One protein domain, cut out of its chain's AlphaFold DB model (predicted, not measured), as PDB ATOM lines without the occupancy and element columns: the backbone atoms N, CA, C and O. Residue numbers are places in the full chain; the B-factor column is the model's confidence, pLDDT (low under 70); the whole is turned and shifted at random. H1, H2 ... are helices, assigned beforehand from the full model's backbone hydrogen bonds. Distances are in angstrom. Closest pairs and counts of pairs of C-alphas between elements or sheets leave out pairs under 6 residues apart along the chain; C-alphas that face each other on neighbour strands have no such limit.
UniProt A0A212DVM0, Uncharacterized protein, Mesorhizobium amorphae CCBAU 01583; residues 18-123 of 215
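Overview. This is residues 18 to 123 of the 215 residues of an uncharacterized protein of Mesorhizobium amorphae CCBAU 01583 (UniProt A0A212DVM0). Two long helices, H3 and H5, lie side by side and run opposite ways as the core; H1 and then H2 follow one another along one side of this pair, each meeting both. Small H4 and the loop of residues 81 to 99 gather near one end, where residues 70 to 75 stick out. The printed part has 106 residues with five named helices, H1 to H5 in chain order, and no named strand: all helix. It is compact, with a radius of gyration of the C-alphas of 14.6 A and spans of 46 by 32 by 20 A.

Along the chain. H3, residues 47 to 70, is 31.9 A long, with a kink of 33 degrees near residue 64. H5, residues 100 to 122, is 32.1 A long and ends at C-alpha 122 (-274.974, -358.940, -145.180). H1, residues 18 to 30, begins at C-alpha 18 (-314.429, -366.969, -138.529) and is 18.8 A long. H2 is residues 33 to 41, 11.8 A, and H4 residues 76 to 80, 5.8 A.

Arrangement. H3 and H5 touch at a shallow tilt of 20 degrees; their closest C-alphas, Gly 49 and Gly 119, are 3.9 A apart. H1, H3 and H5 form an up-and-down bundle, each running against the one before. H1 touches H5, closest C-alphas Ala 27 and Val 105, 6.0 A. H2 touches H5 at a steep tilt of 39 degrees, closest C-alphas Pro 34 and Ala 113, 5.3 A. H4 is close to but not clearly touching H3. Each O i to N i+4 pair is within hydrogen-bond range in H1, H2, H4 and H5; in H3, 18 of 20.

Size, cuts and confidence. The C-alphas farthest apart, Arg 43 and Asp 74, are 46.7 A apart. The printed part has no cut. The link from H4 to H5 is long. pLDDT is under 70 at residues 43, 72 to 97 and 123.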
ATOM      1  N   LEU A  18    -314.433-367.431-137.132       74.44
ATOM      2  CA  LEU A  18    -314.429-366.969-138.529       74.44
ATOM      3  C   LEU A  18    -313.673-365.641-138.698       74.44
ATOM      4  O   LEU A  18    -312.848-365.515-139.602       74.44
ATOM      5  N   SER A  19    -313.908-364.674-137.806       78.75
ATOM      6  CA  SER A  19    -313.201-363.386-137.825       78.75
ATOM      7  C   SER A  19    -311.688-363.554-137.619       78.75
ATOM      8  O   SER A  19    -310.881-362.988-138.360       78.75
ATOM      9  N   SER A  20    -311.289-364.411-136.673       79.12
ATOM     10  CA  SER A  20    -309.878-364.674-136.364       79.12
ATOM     11  C   SER A  20    -309.127-365.306-137.538       79.12
ATOM     12  O   SER A  20    -307.992-364.922-137.810       79.12
ATOM     13  N   ILE A  21    -309.758-366.222-138.280       82.81
ATOM     14  CA  ILE A  21    -309.165-366.827-139.486       82.81
ATOM     15  C   ILE A  21    -308.933-365.763-140.573       82.81
ATOM     16  O   ILE A  21    -307.881-365.748-141.221       82.81
ATOM     17  N   GLY A  22    -309.882-364.836-140.748       84.56
ATOM     18  CA  GLY A  22    -309.736-363.708-141.671       84.56
ATOM     19  C   GLY A  22    -308.562-362.805-141.291       84.56
ATOM     20  O   GLY A  22    -307.698-362.522-142.120       84.56
ATOM     21  N   LEU A  23    -308.474-362.419-140.017       85.81
ATOM     22  CA  LEU A  23    -307.369-361.609-139.500       85.81
ATOM     23  C   LEU A  23    -306.008-362.314-139.632       85.81
ATOM     24  O   LEU A  23    -305.036-361.681-140.039       85.81
ATOM     25  N   MET A  24    -305.930-363.625-139.369       86.88
ATOM     26  CA  MET A  24    -304.712-364.420-139.594       86.88
ATOM     27  C   MET A  24    -304.297-364.442-141.071       86.88
ATOM     28  O   MET A  24    -303.105-364.400-141.373       86.88
ATOM     29  N   SER A  25    -305.263-364.465-141.990       87.62
ATOM     30  CA  SER A  25    -304.997-364.428-143.433       87.62
ATOM     31  C   SER A  25    -304.469-363.059-143.875       87.62
ATOM     32  O   SER A  25    -303.485-362.982-144.611       87.62
ATOM     33  N   PHE A  26    -305.051-361.964-143.374       89.12
ATOM     34  CA  PHE A  26    -304.524-360.615-143.607       89.12
ATOM     35  C   PHE A  26    -303.116-360.440-143.036       89.12
ATOM     36  O   PHE A  26    -302.244-359.885-143.701       89.12
ATOM     37  N   ALA A  27    -302.876-360.969-141.836       87.94
ATOM     38  CA  ALA A  27    -301.556-361.004-141.225       87.94
ATOM     39  C   ALA A  27    -300.528-361.746-142.090       87.94
ATOM     40  O   ALA A  27    -299.406-361.270-142.248       87.94
ATOM     41  N   ALA A  28    -300.907-362.883-142.680       88.25
ATOM     42  CA  ALA A  28    -300.030-363.636-143.572       88.25
ATOM     43  C   ALA A  28    -299.650-362.815-144.816       88.25
ATOM     44  O   ALA A  28    -298.478-362.742-145.172       88.25
ATOM     45  N   ILE A  29    -300.610-362.118-145.436       89.56
ATOM     46  CA  ILE A  29    -300.336-361.232-146.582       89.56
ATOM     47  C   ILE A  29    -299.458-360.040-146.165       89.56
ATOM     48  O   ILE A  29    -298.584-359.612-146.919       89.56
ATOM     49  N   ALA A  30    -299.629-359.517-144.949       90.06
ATOM     50  CA  ALA A  30    -298.811-358.414-144.450       90.06
ATOM     51  C   ALA A  30    -297.312-358.764-144.375       90.06
ATOM     52  O   ALA A  30    -296.481-357.862-144.467       90.06
ATOM     53  N   GLN A  31    -296.932-360.046-144.305       90.44
ATOM     54  CA  GLN A  31    -295.525-360.476-144.288       90.44
ATOM     55  C   GLN A  31    -294.742-360.075-145.545       90.44
ATOM     56  O   GLN A  31    -293.520-359.965-145.485       90.44
ATOM     57  N   PHE A  32    -295.420-359.818-146.669       89.25
ATOM     58  CA  PHE A  32    -294.780-359.305-147.882       89.25
ATOM     59  C   PHE A  32    -294.448-357.806-147.797       89.25
ATOM     60  O   PHE A  32    -293.610-357.317-148.560       89.25
ATOM     61  N   ALA A  33    -295.080-357.063-146.881       90.75
ATOM     62  CA  ALA A  33    -294.940-355.613-146.788       90.75
ATOM     63  C   ALA A  33    -293.492-355.149-146.536       90.75
ATOM     64  O   ALA A  33    -293.048-354.259-147.264       90.75
ATOM     65  N   PRO A  34    -292.705-355.737-145.608       87.81
ATOM     66  CA  PRO A  34    -291.327-355.306-145.371       87.81
ATOM     67  C   PRO A  34    -290.434-355.460-146.606       87.81
ATOM     68  O   PRO A  34    -289.676-354.548-146.934       87.81
ATOM     69  N   ALA A  35    -290.566-356.571-147.337       88.19
ATOM     70  CA  ALA A  35    -289.793-356.821-148.550       88.19
ATOM     71  C   ALA A  35    -290.208-355.892-149.705       88.19
ATOM     72  O   ALA A  35    -289.348-355.385-150.426       88.19
ATOM     73  N   LEU A  36    -291.510-355.631-149.867       86.38
ATOM     74  CA  LEU A  36    -292.032-354.758-150.921       86.38
ATOM     75  C   LEU A  36    -291.674-353.288-150.673       86.38
ATOM     76  O   LEU A  36    -291.139-352.619-151.558       86.38
ATOM     77  N   ILE A  37    -291.909-352.798-149.454       87.44
ATOM     78  CA  ILE A  37    -291.558-351.434-149.040       87.44
ATOM     79  C   ILE A  37    -290.037-351.260-149.068       87.44
ATOM     80  O   ILE A  37    -289.536-350.285-149.626       87.44
ATOM     81  N   GLY A  38    -289.290-352.228-148.534       85.38
ATOM     82  CA  GLY A  38    -287.832-352.220-148.535       85.38
ATOM     83  C   GLY A  38    -287.239-352.215-149.943       85.38
ATOM     84  O   GLY A  38    -286.372-351.398-150.235       85.38
ATOM     85  N   GLY A  39    -287.750-353.060-150.842       83.00
ATOM     86  CA  GLY A  39    -287.338-353.103-152.248       83.00
ATOM     87  C   GLY A  39    -287.677-351.831-153.026       83.00
ATOM     88  O   GLY A  39    -286.915-351.416-153.902       83.00
ATOM     89  N   LEU A  40    -288.792-351.172-152.694       80.56
ATOM     90  CA  LEU A  40    -289.161-349.907-153.318       80.56
ATOM     91  C   LEU A  40    -288.320-348.750-152.768       80.56
ATOM     92  O   LEU A  40    -287.852-347.930-153.547       80.56
ATOM     93  N   ILE A  41    -288.115-348.629-151.462       83.75
ATOM     94  CA  ILE A  41    -287.470-347.442-150.881       83.75
ATOM     95  C   ILE A  41    -285.938-347.537-150.957       83.75
ATOM     96  O   ILE A  41    -285.269-346.526-151.177       83.75
ATOM     97  N   TRP A  42    -285.365-348.739-150.842       80.62
ATOM     98  CA  TRP A  42    -283.929-348.923-150.643       80.62
ATOM     99  C   TRP A  42    -283.238-349.662-151.798       80.62
ATOM    100  O   TRP A  42    -283.465-350.842-152.044       80.62
ATOM    101  N   ARG A  43    -282.274-348.997-152.456       69.81
ATOM    102  CA  ARG A  43    -281.427-349.590-153.520       69.81
ATOM    103  C   ARG A  43    -280.550-350.771-153.075       69.81
ATOM    104  O   ARG A  43    -280.035-351.479-153.934       69.81
ATOM    105  N   GLY A  44    -280.338-350.946-151.770       73.25
ATOM    106  CA  GLY A  44    -279.551-352.042-151.196       73.25
ATOM    107  C   GLY A  44    -280.367-353.296-150.887       73.25
ATOM    108  O   GLY A  44    -279.787-354.294-150.468       73.25
ATOM    109  N   ALA A  45    -281.689-353.266-151.083       79.56
ATOM    110  CA  ALA A  45    -282.540-354.430-150.889       79.56
ATOM    111  C   ALA A  45    -282.129-355.571-151.830       79.56
ATOM    112  O   ALA A  45    -281.933-355.368-153.031       79.56
ATOM    113  N   ASN A  46    -282.008-356.780-151.284       80.94
ATOM    114  CA  ASN A  46    -281.565-357.957-152.025       80.94
ATOM    115  C   ASN A  46    -282.611-359.078-151.944       80.94
ATOM    116  O   ASN A  46    -283.242-359.272-150.904       80.94
ATOM    117  N   GLY A  47    -282.742-359.874-153.009       80.88
ATOM    118  CA  GLY A  47    -283.655-361.023-153.046       80.88
ATOM    119  C   GLY A  47    -283.351-362.060-151.960       80.88
ATOM    120  O   GLY A  47    -284.266-362.663-151.407       80.88
ATOM    121  N   ARG A  48    -282.076-362.206-151.569       83.25
ATOM    122  CA  ARG A  48    -281.681-363.043-150.422       83.25
ATOM    123  C   ARG A  48    -282.208-362.515-149.089       83.25
ATOM    124  O   ARG A  48    -282.676-363.308-148.281       83.25
ATOM    125  N   GLY A  49    -282.149-361.200-148.874       85.50
ATOM    126  CA  GLY A  49    -282.727-360.571-147.687       85.50
ATOM    127  C   GLY A  49    -284.233-360.790-147.636       85.50
ATOM    128  O   GLY A  49    -284.749-361.225-146.613       85.50
ATOM    129  N   ALA A  50    -284.925-360.598-148.765       88.44
ATOM    130  CA  ALA A  50    -286.357-360.879-148.871       88.44
ATOM    131  C   ALA A  50    -286.683-362.342-148.534       88.44
ATOM    132  O   ALA A  50    -287.559-362.587-147.715       88.44
ATOM    133  N   ALA A  51    -285.943-363.309-149.083       88.12
ATOM    134  CA  ALA A  51    -286.151-364.724-148.776       88.12
ATOM    135  C   ALA A  51    -285.929-365.047-147.286       88.12
ATOM    136  O   ALA A  51    -286.766-365.707-146.676       88.12
ATOM    137  N   LEU A  52    -284.842-364.548-146.685       89.94
ATOM    138  CA  LEU A  52    -284.549-364.760-145.262       89.94
ATOM    139  C   LEU A  52    -285.614-364.133-144.354       89.94
ATOM    140  O   LEU A  52    -286.092-364.794-143.435       89.94
ATOM    141  N   GLY A  53    -286.014-362.890-144.636       88.00
ATOM    142  CA  GLY A  53    -287.078-362.199-143.907       88.00
ATOM    143  C   GLY A  53    -288.413-362.935-143.999       88.00
ATOM    144  O   GLY A  53    -289.053-363.164-142.975       88.00
ATOM    145  N   MET A  54    -288.793-363.385-145.199       90.69
ATOM    146  CA  MET A  54    -290.028-364.140-145.425       90.69
ATOM    147  C   MET A  54    -290.044-365.460-144.656       90.69
ATOM    148  O   MET A  54    -291.015-365.737-143.959       90.69
ATOM    149  N   VAL A  55    -288.969-366.252-144.723       92.25
ATOM    150  CA  VAL A  55    -288.887-367.528-143.996       92.25
ATOM    151  C   VAL A  55    -288.967-367.296-142.487       92.25
ATOM    152  O   VAL A  55    -289.772-367.940-141.817       92.25
ATOM    153  N   ALA A  56    -288.194-366.348-141.951       89.62
ATOM    154  CA  ALA A  56    -288.219-366.032-140.523       89.62
ATOM    155  C   ALA A  56    -289.596-365.515-140.067       89.62
ATOM    156  O   ALA A  56    -290.103-365.933-139.026       89.62
ATOM    157  N   GLY A  57    -290.230-364.650-140.863       88.75
ATOM    158  CA  GLY A  57    -291.562-364.110-140.594       88.75
ATOM    159  C   GLY A  57    -292.655-365.177-140.602       88.75
ATOM    160  O   GLY A  57    -293.455-365.224-139.671       88.75
ATOM    161  N   ILE A  58    -292.660-366.059-141.608       89.38
ATOM    162  CA  ILE A  58    -293.611-367.177-141.718       89.38
ATOM    163  C   ILE A  58    -293.451-368.133-140.535       89.38
ATOM    164  O   ILE A  58    -294.449-368.523-139.931       89.38
ATOM    165  N   LEU A  59    -292.212-368.490-140.178       89.44
ATOM    166  CA  LEU A  59    -291.941-369.365-139.037       89.44
ATOM    167  C   LEU A  59    -292.399-368.730-137.723       89.44
ATOM    168  O   LEU A  59    -293.068-369.390-136.933       89.44
ATOM    169  N   CYS A  60    -292.095-367.447-137.509       86.69
ATOM    170  CA  CYS A  60    -292.542-366.730-136.320       86.69
ATOM    171  C   CYS A  60    -294.071-366.652-136.253       86.69
ATOM    172  O   CYS A  60    -294.646-366.978-135.224       86.69
ATOM    173  N   TRP A  61    -294.734-366.270-137.345       90.81
ATOM    174  CA  TRP A  61    -296.195-366.213-137.426       90.81
ATOM    175  C   TRP A  61    -296.831-367.579-137.159       90.81
ATOM    176  O   TRP A  61    -297.775-367.685-136.375       90.81
ATOM    177  N   GLY A  62    -296.282-368.635-137.764       84.75
ATOM    178  CA  GLY A  62    -296.729-370.005-137.550       84.75
ATOM    179  C   GLY A  62    -296.574-370.416-136.089       84.75
ATOM    180  O   GLY A  62    -297.484-370.991-135.507       84.75
ATOM    181  N   TYR A  63    -295.467-370.046-135.458       81.94
ATOM    182  CA  TYR A  63    -295.221-370.330-134.051       81.94
ATOM    183  C   TYR A  63    -296.146-369.547-133.104       81.94
ATOM    184  O   TYR A  63    -296.666-370.115-132.149       81.94
ATOM    185  N   THR A  64    -296.398-368.260-133.363       82.38
ATOM    186  CA  THR A  64    -297.177-367.401-132.454       82.38
ATOM    187  C   THR A  64    -298.689-367.484-132.657       82.38
ATOM    188  O   THR A  64    -299.434-367.211-131.722       82.38
ATOM    189  N   LEU A  65    -299.165-367.819-133.863       81.62
ATOM    190  CA  LEU A  65    -300.596-367.788-134.213       81.62
ATOM    191  C   LEU A  65    -301.133-369.152-134.645       81.62
ATOM    192  O   LEU A  65    -302.143-369.602-134.108       81.62
ATOM    193  N   LEU A  66    -300.459-369.829-135.578       82.69
ATOM    194  CA  LEU A  66    -300.933-371.113-136.103       82.69
ATOM    195  C   LEU A  66    -300.813-372.223-135.050       82.69
ATOM    196  O   LEU A  66    -301.769-372.951-134.798       82.69
ATOM    197  N   LEU A  67    -299.662-372.329-134.392       81.31
ATOM    198  CA  LEU A  67    -299.372-373.357-133.399       81.31
ATOM    199  C   LEU A  67    -300.355-373.333-132.216       81.31
ATOM    200  O   LEU A  67    -300.970-374.370-131.983       81.31
ATOM    201  N   PRO A  68    -300.611-372.208-131.518       75.88
ATOM    202  CA  PRO A  68    -301.607-372.179-130.443       75.88
ATOM    203  C   PRO A  68    -303.051-372.363-130.933       75.88
ATOM    204  O   PRO A  68    -303.918-372.695-130.133       75.88
ATOM    205  N   SER A  69    -303.332-372.162-132.227       75.06
ATOM    206  CA  SER A  69    -304.659-372.449-132.792       75.06
ATOM    207  C   SER A  69    -304.906-373.941-133.052       75.06
ATOM    208  O   SER A  69    -306.058-374.368-133.102       75.06
ATOM    209  N   LEU A  70    -303.834-374.726-133.220       75.56
ATOM    210  CA  LEU A  70    -303.886-376.161-133.523       75.56
ATOM    211  C   LEU A  70    -303.524-377.039-132.317       75.56
ATOM    212  O   LEU A  70    -303.989-378.174-132.226       75.56
ATOM    213  N   ALA A  71    -302.677-376.542-131.415       73.62
ATOM    214  CA  ALA A  71    -302.199-377.269-130.246       73.62
ATOM    215  C   ALA A  71    -303.163-377.148-129.057       73.62
ATOM    216  O   ALA A  71    -303.873-376.155-128.901       73.62
ATOM    217  N   ALA A  72    -303.155-378.161-128.185       68.31
ATOM    218  CA  ALA A  72    -303.865-378.093-126.915       68.31
ATOM    219  C   ALA A  72    -303.248-377.001-126.010       68.31
ATOM    220  O   ALA A  72    -302.024-376.836-126.026       68.31
ATOM    221  N   PRO A  73    -304.053-376.292-125.193       65.56
ATOM    222  CA  PRO A  73    -303.563-375.245-124.288       65.56
ATOM    223  C   PRO A  73    -302.459-375.713-123.329       65.56
ATOM    224  O   PRO A  73    -301.598-374.923-122.950       65.56
ATOM    225  N   ASP A  74    -302.459-377.005-122.994       64.75
ATOM    226  CA  ASP A  74    -301.544-377.630-122.034       64.75
ATOM    227  C   ASP A  74    -300.248-378.145-122.687       64.75
ATOM    228  O   ASP A  74    -299.462-378.852-122.057       64.75
ATOM    229  N   ALA A  75    -300.023-377.846-123.970       69.12
ATOM    230  CA  ALA A  75    -298.813-378.261-124.664       69.12
ATOM    231  C   ALA A  75    -297.570-377.645-124.001       69.12
ATOM    232  O   ALA A  75    -297.489-376.433-123.795       69.12
ATOM    233  N   ASP A  76    -296.561-378.476-123.745       65.62
ATOM    234  CA  ASP A  76    -295.348-378.089-123.014       65.62
ATOM    235  C   ASP A  76    -294.610-376.899-123.667       65.62
ATOM    236  O   ASP A  76    -294.075-376.021-122.998       65.62
ATOM    237  N   ILE A  77    -294.692-376.799-124.999       65.88
ATOM    238  CA  ILE A  77    -294.138-375.702-125.814       65.88
ATOM    239  C   ILE A  77    -294.861-374.362-125.568       65.88
ATOM    240  O   ILE A  77    -294.244-373.301-125.657       65.88
ATOM    241  N   LEU A  78    -296.158-374.381-125.244       63.06
ATOM    242  CA  LEU A  78    -296.929-373.183-124.883       63.06
ATOM    243  C   LEU A  78    -296.639-372.747-123.439       63.06
ATOM    244  O   LEU A  78    -296.550-371.548-123.147       63.06
ATOM    245  N   VAL A  79    -296.490-373.720-122.537       61.47
ATOM    246  CA  VAL A  79    -296.309-373.474-121.102       61.47
ATOM    247  C   VAL A  79    -294.871-373.065-120.776       61.47
ATOM    248  O   VAL A  79    -294.680-372.065-120.094       61.47
ATOM    249  N   HIS A  80    -293.869-373.751-121.321       60.50
ATOM    250  CA  HIS A  80    -292.456-373.503-121.017       60.50
ATOM    251  C   HIS A  80    -291.727-372.698-122.109       60.50
ATOM    252  O   HIS A  80    -290.586-372.283-121.912       60.50
ATOM    253  N   GLY A  81    -292.378-372.423-123.247       61.50
ATOM    254  CA  GLY A  81    -291.751-371.758-124.394       61.50
ATOM    255  C   GLY A  81    -290.767-372.668-125.139       61.50
ATOM    256  O   GLY A  81    -290.488-373.802-124.739       61.50
ATOM    257  N   LEU A  82    -290.220-372.187-126.261       62.44
ATOM    258  CA  LEU A  82    -289.245-372.957-127.037       62.44
ATOM    259  C   LEU A  82    -287.979-373.188-126.191       62.44
ATOM    260  O   LEU A  82    -287.392-372.234-125.682       62.44
ATOM    261  N   PHE A  83    -287.557-374.449-126.049       58.00
ATOM    262  CA  PHE A  83    -286.396-374.864-125.242       58.00
ATOM    263  C   PHE A  83    -286.466-374.533-123.732       58.00
ATOM    264  O   PHE A  83    -285.435-374.573-123.066       58.00
ATOM    265  N   GLY A  84    -287.646-374.230-123.174       58.16
ATOM    266  CA  GLY A  84    -287.799-373.922-121.742       58.16
ATOM    267  C   GLY A  84    -287.516-372.462-121.363       58.16
ATOM    268  O   GLY A  84    -287.436-372.135-120.180       58.16
ATOM    269  N   PHE A  85    -287.353-371.575-122.348       62.19
ATOM    270  CA  PHE A  85    -287.250-370.139-122.107       62.19
ATOM    271  C   PHE A  85    -288.641-369.502-122.033       62.19
ATOM    272  O   PHE A  85    -289.319-369.351-123.053       62.19
ATOM    273  N   GLU A  86    -289.018-369.007-120.850       60.25
ATOM    274  CA  GLU A  86    -290.284-368.284-120.644       60.25
ATOM    275  C   GLU A  86    -290.429-367.048-121.553       60.25
ATOM    276  O   GLU A  86    -291.539-366.671-121.925       60.25
ATOM    277  N   ALA A  87    -289.312-366.449-121.981       59.31
ATOM    278  CA  ALA A  87    -289.298-365.332-122.925       59.31
ATOM    279  C   ALA A  87    -289.688-365.723-124.367       59.31
ATOM    280  O   ALA A  87    -290.027-364.845-125.157       59.31
ATOM    281  N   LEU A  88    -289.655-367.012-124.730       60.09
ATOM    282  CA  LEU A  88    -290.024-367.523-126.060       60.09
ATOM    283  C   LEU A  88    -291.443-368.115-126.089       60.09
ATOM    284  O   LEU A  88    -291.787-368.898-126.981       60.09
ATOM    285  N   ARG A  89    -292.292-367.759-125.122       65.19
ATOM    286  CA  ARG A  89    -293.691-368.192-125.123       65.19
ATOM    287  C   ARG A  89    -294.437-367.543-126.295       65.19
ATOM    288  O   ARG A  89    -294.388-366.323-126.430       65.19
ATOM    289  N   PRO A  90    -295.165-368.313-127.123       60.75
ATOM    290  CA  PRO A  90    -295.771-367.798-128.354       60.75
ATOM    291  C   PRO A  90    -296.815-366.689-128.130       60.75
ATOM    292  O   PRO A  90    -297.048-365.887-129.028       60.75
ATOM    293  N   GLN A  91    -297.415-366.623-126.936       61.66
ATOM    294  CA  GLN A  91    -298.391-365.594-126.541       61.66
ATOM    295  C   GLN A  91    -297.815-364.503-125.621       61.66
ATOM    296  O   GLN A  91    -298.531-363.578-125.249       61.66
ATOM    297  N   ALA A  92    -296.546-364.614-125.228       63.25
ATOM    298  CA  ALA A  92    -295.878-363.675-124.331       63.25
ATOM    299  C   ALA A  92    -294.396-363.541-124.708       63.25
ATOM    300  O   ALA A  92    -293.513-363.598-123.848       63.25
ATOM    301  N   LEU A  93    -294.114-363.386-126.006       62.47
ATOM    302  CA  LEU A  93    -292.753-363.213-126.498       62.47
ATOM    303  C   LEU A  93    -292.141-361.982-125.808       62.47
ATOM    304  O   LEU A  93    -292.721-360.888-125.801       62.47
ATOM    305  N   PHE A  94    -290.995-362.190-125.162       61.31
ATOM    306  CA  PHE A  94    -290.288-361.204-124.342       61.31
ATOM    307  C   PHE A  94    -291.113-360.592-123.191       61.31
ATOM    308  O   PHE A  94    -290.845-359.470-122.768       61.31
ATOM    309  N   GLY A  95    -292.123-361.304-122.672       61.69
ATOM    310  CA  GLY A  95    -292.941-360.847-121.539       61.69
ATOM    311  C   GLY A  95    -293.959-359.755-121.888       61.69
ATOM    312  O   GLY A  95    -294.554-359.156-120.995       61.69
ATOM    313  N   THR A  96    -294.180-359.486-123.179       68.81
ATOM    314  CA  THR A  96    -295.191-358.517-123.619       68.81
ATOM    315  C   THR A  96    -296.578-359.156-123.609       68.81
ATOM    316  O   THR A  96    -296.866-360.052-124.401       68.81
ATOM    317  N   VAL A  97    -297.446-358.699-122.701       66.00
ATOM    318  CA  VAL A  97    -298.836-359.166-122.603       66.00
ATOM    319  C   VAL A  97    -299.704-358.299-123.510       66.00
ATOM    320  O   VAL A  97    -299.948-357.129-123.227       66.00
ATOM    321  N   ALA A  98    -300.145-358.865-124.628       71.62
ATOM    322  CA  ALA A  98    -301.064-358.232-125.566       71.62
ATOM    323  C   ALA A  98    -302.033-359.279-126.127       71.62
ATOM    324  O   ALA A  98    -301.860-360.479-125.920       71.62
ATOM    325  N   GLU A  99    -303.062-358.825-126.844       78.75
ATOM    326  CA  GLU A  99    -303.971-359.733-127.543       78.75
ATOM    327  C   GLU A  99    -303.170-360.640-128.505       78.75
ATOM    328  O   GLU A  99    -302.352-360.110-129.269       78.75
ATOM    329  N   PRO A 100    -303.376-361.977-128.500       77.62
ATOM    330  CA  PRO A 100    -302.516-362.929-129.213       77.62
ATOM    331  C   PRO A 100    -302.316-362.589-130.689       77.62
ATOM    332  O   PRO A 100    -301.214-362.725-131.217       77.62
ATOM    333  N   LEU A 101    -303.374-362.093-131.338       80.56
ATOM    334  CA  LEU A 101    -303.336-361.696-132.738       80.56
ATOM    335  C   LEU A 101    -302.419-360.494-132.966       80.56
ATOM    336  O   LEU A 101    -301.504-360.567-133.781       80.56
ATOM    337  N   ASN A 102    -302.623-359.411-132.217       84.12
ATOM    338  CA  ASN A 102    -301.801-358.209-132.331       84.12
ATOM    339  C   ASN A 102    -300.330-358.512-132.005       84.12
ATOM    340  O   ASN A 102    -299.428-358.127-132.747       84.12
ATOM    341  N   HIS A 103    -300.099-359.272-130.934       85.62
ATOM    342  CA  HIS A 103    -298.771-359.702-130.516       85.62
ATOM    343  C   HIS A 103    -298.052-360.510-131.610       85.62
ATOM    344  O   HIS A 103    -296.943-360.157-132.012       85.62
ATOM    345  N   GLY A 104    -298.691-361.560-132.135       85.19
ATOM    346  CA  GLY A 104    -298.099-362.416-133.164       85.19
ATOM    347  C   GLY A 104    -297.834-361.677-134.478       85.19
ATOM    348  O   GLY A 104    -296.788-361.866-135.102       85.19
ATOM    349  N   VAL A 105    -298.738-360.782-134.888       87.69
ATOM    350  CA  VAL A 105    -298.561-359.952-136.092       87.69
ATOM    351  C   VAL A 105    -297.389-358.989-135.933       87.69
ATOM    352  O   VAL A 105    -296.528-358.924-136.810       87.69
ATOM    353  N   LEU A 106    -297.316-358.283-134.807       88.81
ATOM    354  CA  LEU A 106    -296.267-357.303-134.546       88.81
ATOM    355  C   LEU A 106    -294.884-357.959-134.503       88.81
ATOM    356  O   LEU A 106    -293.958-357.480-135.164       88.81
ATOM    357  N   TRP A 107    -294.741-359.078-133.788       87.75
ATOM    358  CA  TRP A 107    -293.468-359.796-133.699       87.75
ATOM    359  C   TRP A 107    -293.064-360.445-135.021       87.75
ATOM    360  O   TRP A 107    -291.910-360.305-135.430       87.75
ATOM    361  N   SER A 108    -293.996-361.086-135.733       88.75
ATOM    362  CA  SER A 108    -293.685-361.708-137.027       88.75
ATOM    363  C   SER A 108    -293.253-360.684-138.080       88.75
ATOM    364  O   SER A 108    -292.266-360.919-138.779       88.75
ATOM    365  N   LEU A 109    -293.910-359.521-138.154       89.19
ATOM    366  CA  LEU A 109    -293.509-358.419-139.037       89.19
ATOM    367  C   LEU A 109    -292.166-357.811-138.630       89.19
ATOM    368  O   LEU A 109    -291.336-357.539-139.497       89.19
ATOM    369  N   SER A 110    -291.935-357.623-137.330       89.88
ATOM    370  CA  SER A 110    -290.680-357.063-136.820       89.88
ATOM    371  C   SER A 110    -289.499-357.980-137.130       89.88
ATOM    372  O   SER A 110    -288.491-357.529-137.672       89.88
ATOM    373  N   ILE A 111    -289.637-359.282-136.864       89.31
ATOM    374  CA  ILE A 111    -288.611-360.286-137.169       89.31
ATOM    375  C   ILE A 111    -288.387-360.380-138.680       89.31
ATOM    376  O   ILE A 111    -287.238-360.369-139.119       89.31
ATOM    377  N   ASN A 112    -289.455-360.401-139.484       92.88
ATOM    378  CA  ASN A 112    -289.349-360.379-140.943       92.88
ATOM    379  C   ASN A 112    -288.532-359.171-141.420       92.88
ATOM    380  O   ASN A 112    -287.557-359.344-142.151       92.88
ATOM    381  N   ALA A 113    -288.869-357.967-140.950       89.06
ATOM    382  CA  ALA A 113    -288.170-356.743-141.312       89.06
ATOM    383  C   ALA A 113    -286.696-356.765-140.875       89.06
ATOM    384  O   ALA A 113    -285.824-356.420-141.668       89.06
ATOM    385  N   VAL A 114    -286.393-357.217-139.655       90.94
ATOM    386  CA  VAL A 114    -285.014-357.317-139.148       90.94
ATOM    387  C   VAL A 114    -284.190-358.291-139.987       90.94
ATOM    388  O   VAL A 114    -283.110-357.926-140.443       90.94
ATOM    389  N   PHE A 115    -284.692-359.497-140.261       89.44
ATOM    390  CA  PHE A 115    -283.988-360.470-141.101       89.44
ATOM    391  C   PHE A 115    -283.879-360.013-142.557       89.44
ATOM    392  O   PHE A 115    -282.855-360.252-143.198       89.44
ATOM    393  N   PHE A 116    -284.889-359.309-143.069       88.06
ATOM    394  CA  PHE A 116    -284.837-358.678-144.382       88.06
ATOM    395  C   PHE A 116    -283.716-357.641-144.466       88.06
ATOM    396  O   PHE A 116    -282.919-357.666-145.410       88.06
ATOM    397  N   VAL A 117    -283.635-356.756-143.473       87.31
ATOM    398  CA  VAL A 117    -282.607-355.721-143.369       87.31
ATOM    399  C   VAL A 117    -281.243-356.388-143.219       87.31
ATOM    400  O   VAL A 117    -280.401-356.220-144.095       87.31
ATOM    401  N   LEU A 118    -281.036-357.231-142.205       88.19
ATOM    402  CA  LEU A 118    -279.771-357.938-141.969       88.19
ATOM    403  C   LEU A 118    -279.317-358.744-143.191       88.19
ATOM    404  O   LEU A 118    -278.160-358.651-143.594       88.19
ATOM    405  N   GLY A 119    -280.225-359.483-143.831       86.25
ATOM    406  CA  GLY A 119    -279.932-360.243-145.041       86.25
ATOM    407  C   GLY A 119    -279.579-359.347-146.230       86.25
ATOM    408  O   GLY A 119    -278.684-359.687-147.004       86.25
ATOM    409  N   SER A 120    -280.209-358.177-146.348       83.69
ATOM    410  CA  SER A 120    -279.881-357.185-147.379       83.69
ATOM    411  C   SER A 120    -278.540-356.482-147.116       83.69
ATOM    412  O   SER A 120    -277.777-356.288-148.060       83.69
ATOM    413  N   LEU A 121    -278.195-356.166-145.857       81.69
ATOM    414  CA  LEU A 121    -276.884-355.600-145.500       81.69
ATOM    415  C   LEU A 121    -275.747-356.622-145.602       81.69
ATOM    416  O   LEU A 121    -274.638-356.253-145.981       81.69
ATOM    417  N   SER A 122    -276.004-357.890-145.260       80.12
ATOM    418  CA  SER A 122    -274.974-358.940-145.180       80.12
ATOM    419  C   SER A 122    -274.213-359.140-146.489       80.12
ATOM    420  O   SER A 122    -273.069-359.593-146.499       80.12
ATOM    421  N   ARG A 123    -274.839-358.790-147.615       62.03
ATOM    422  CA  ARG A 123    -274.222-358.873-148.926       62.03
ATOM    423  C   ARG A 123    -274.747-357.748-149.796       62.03
ATOM    424  O   ARG A 123    -275.826-357.871-150.379       62.03
TER     425      ARG A 123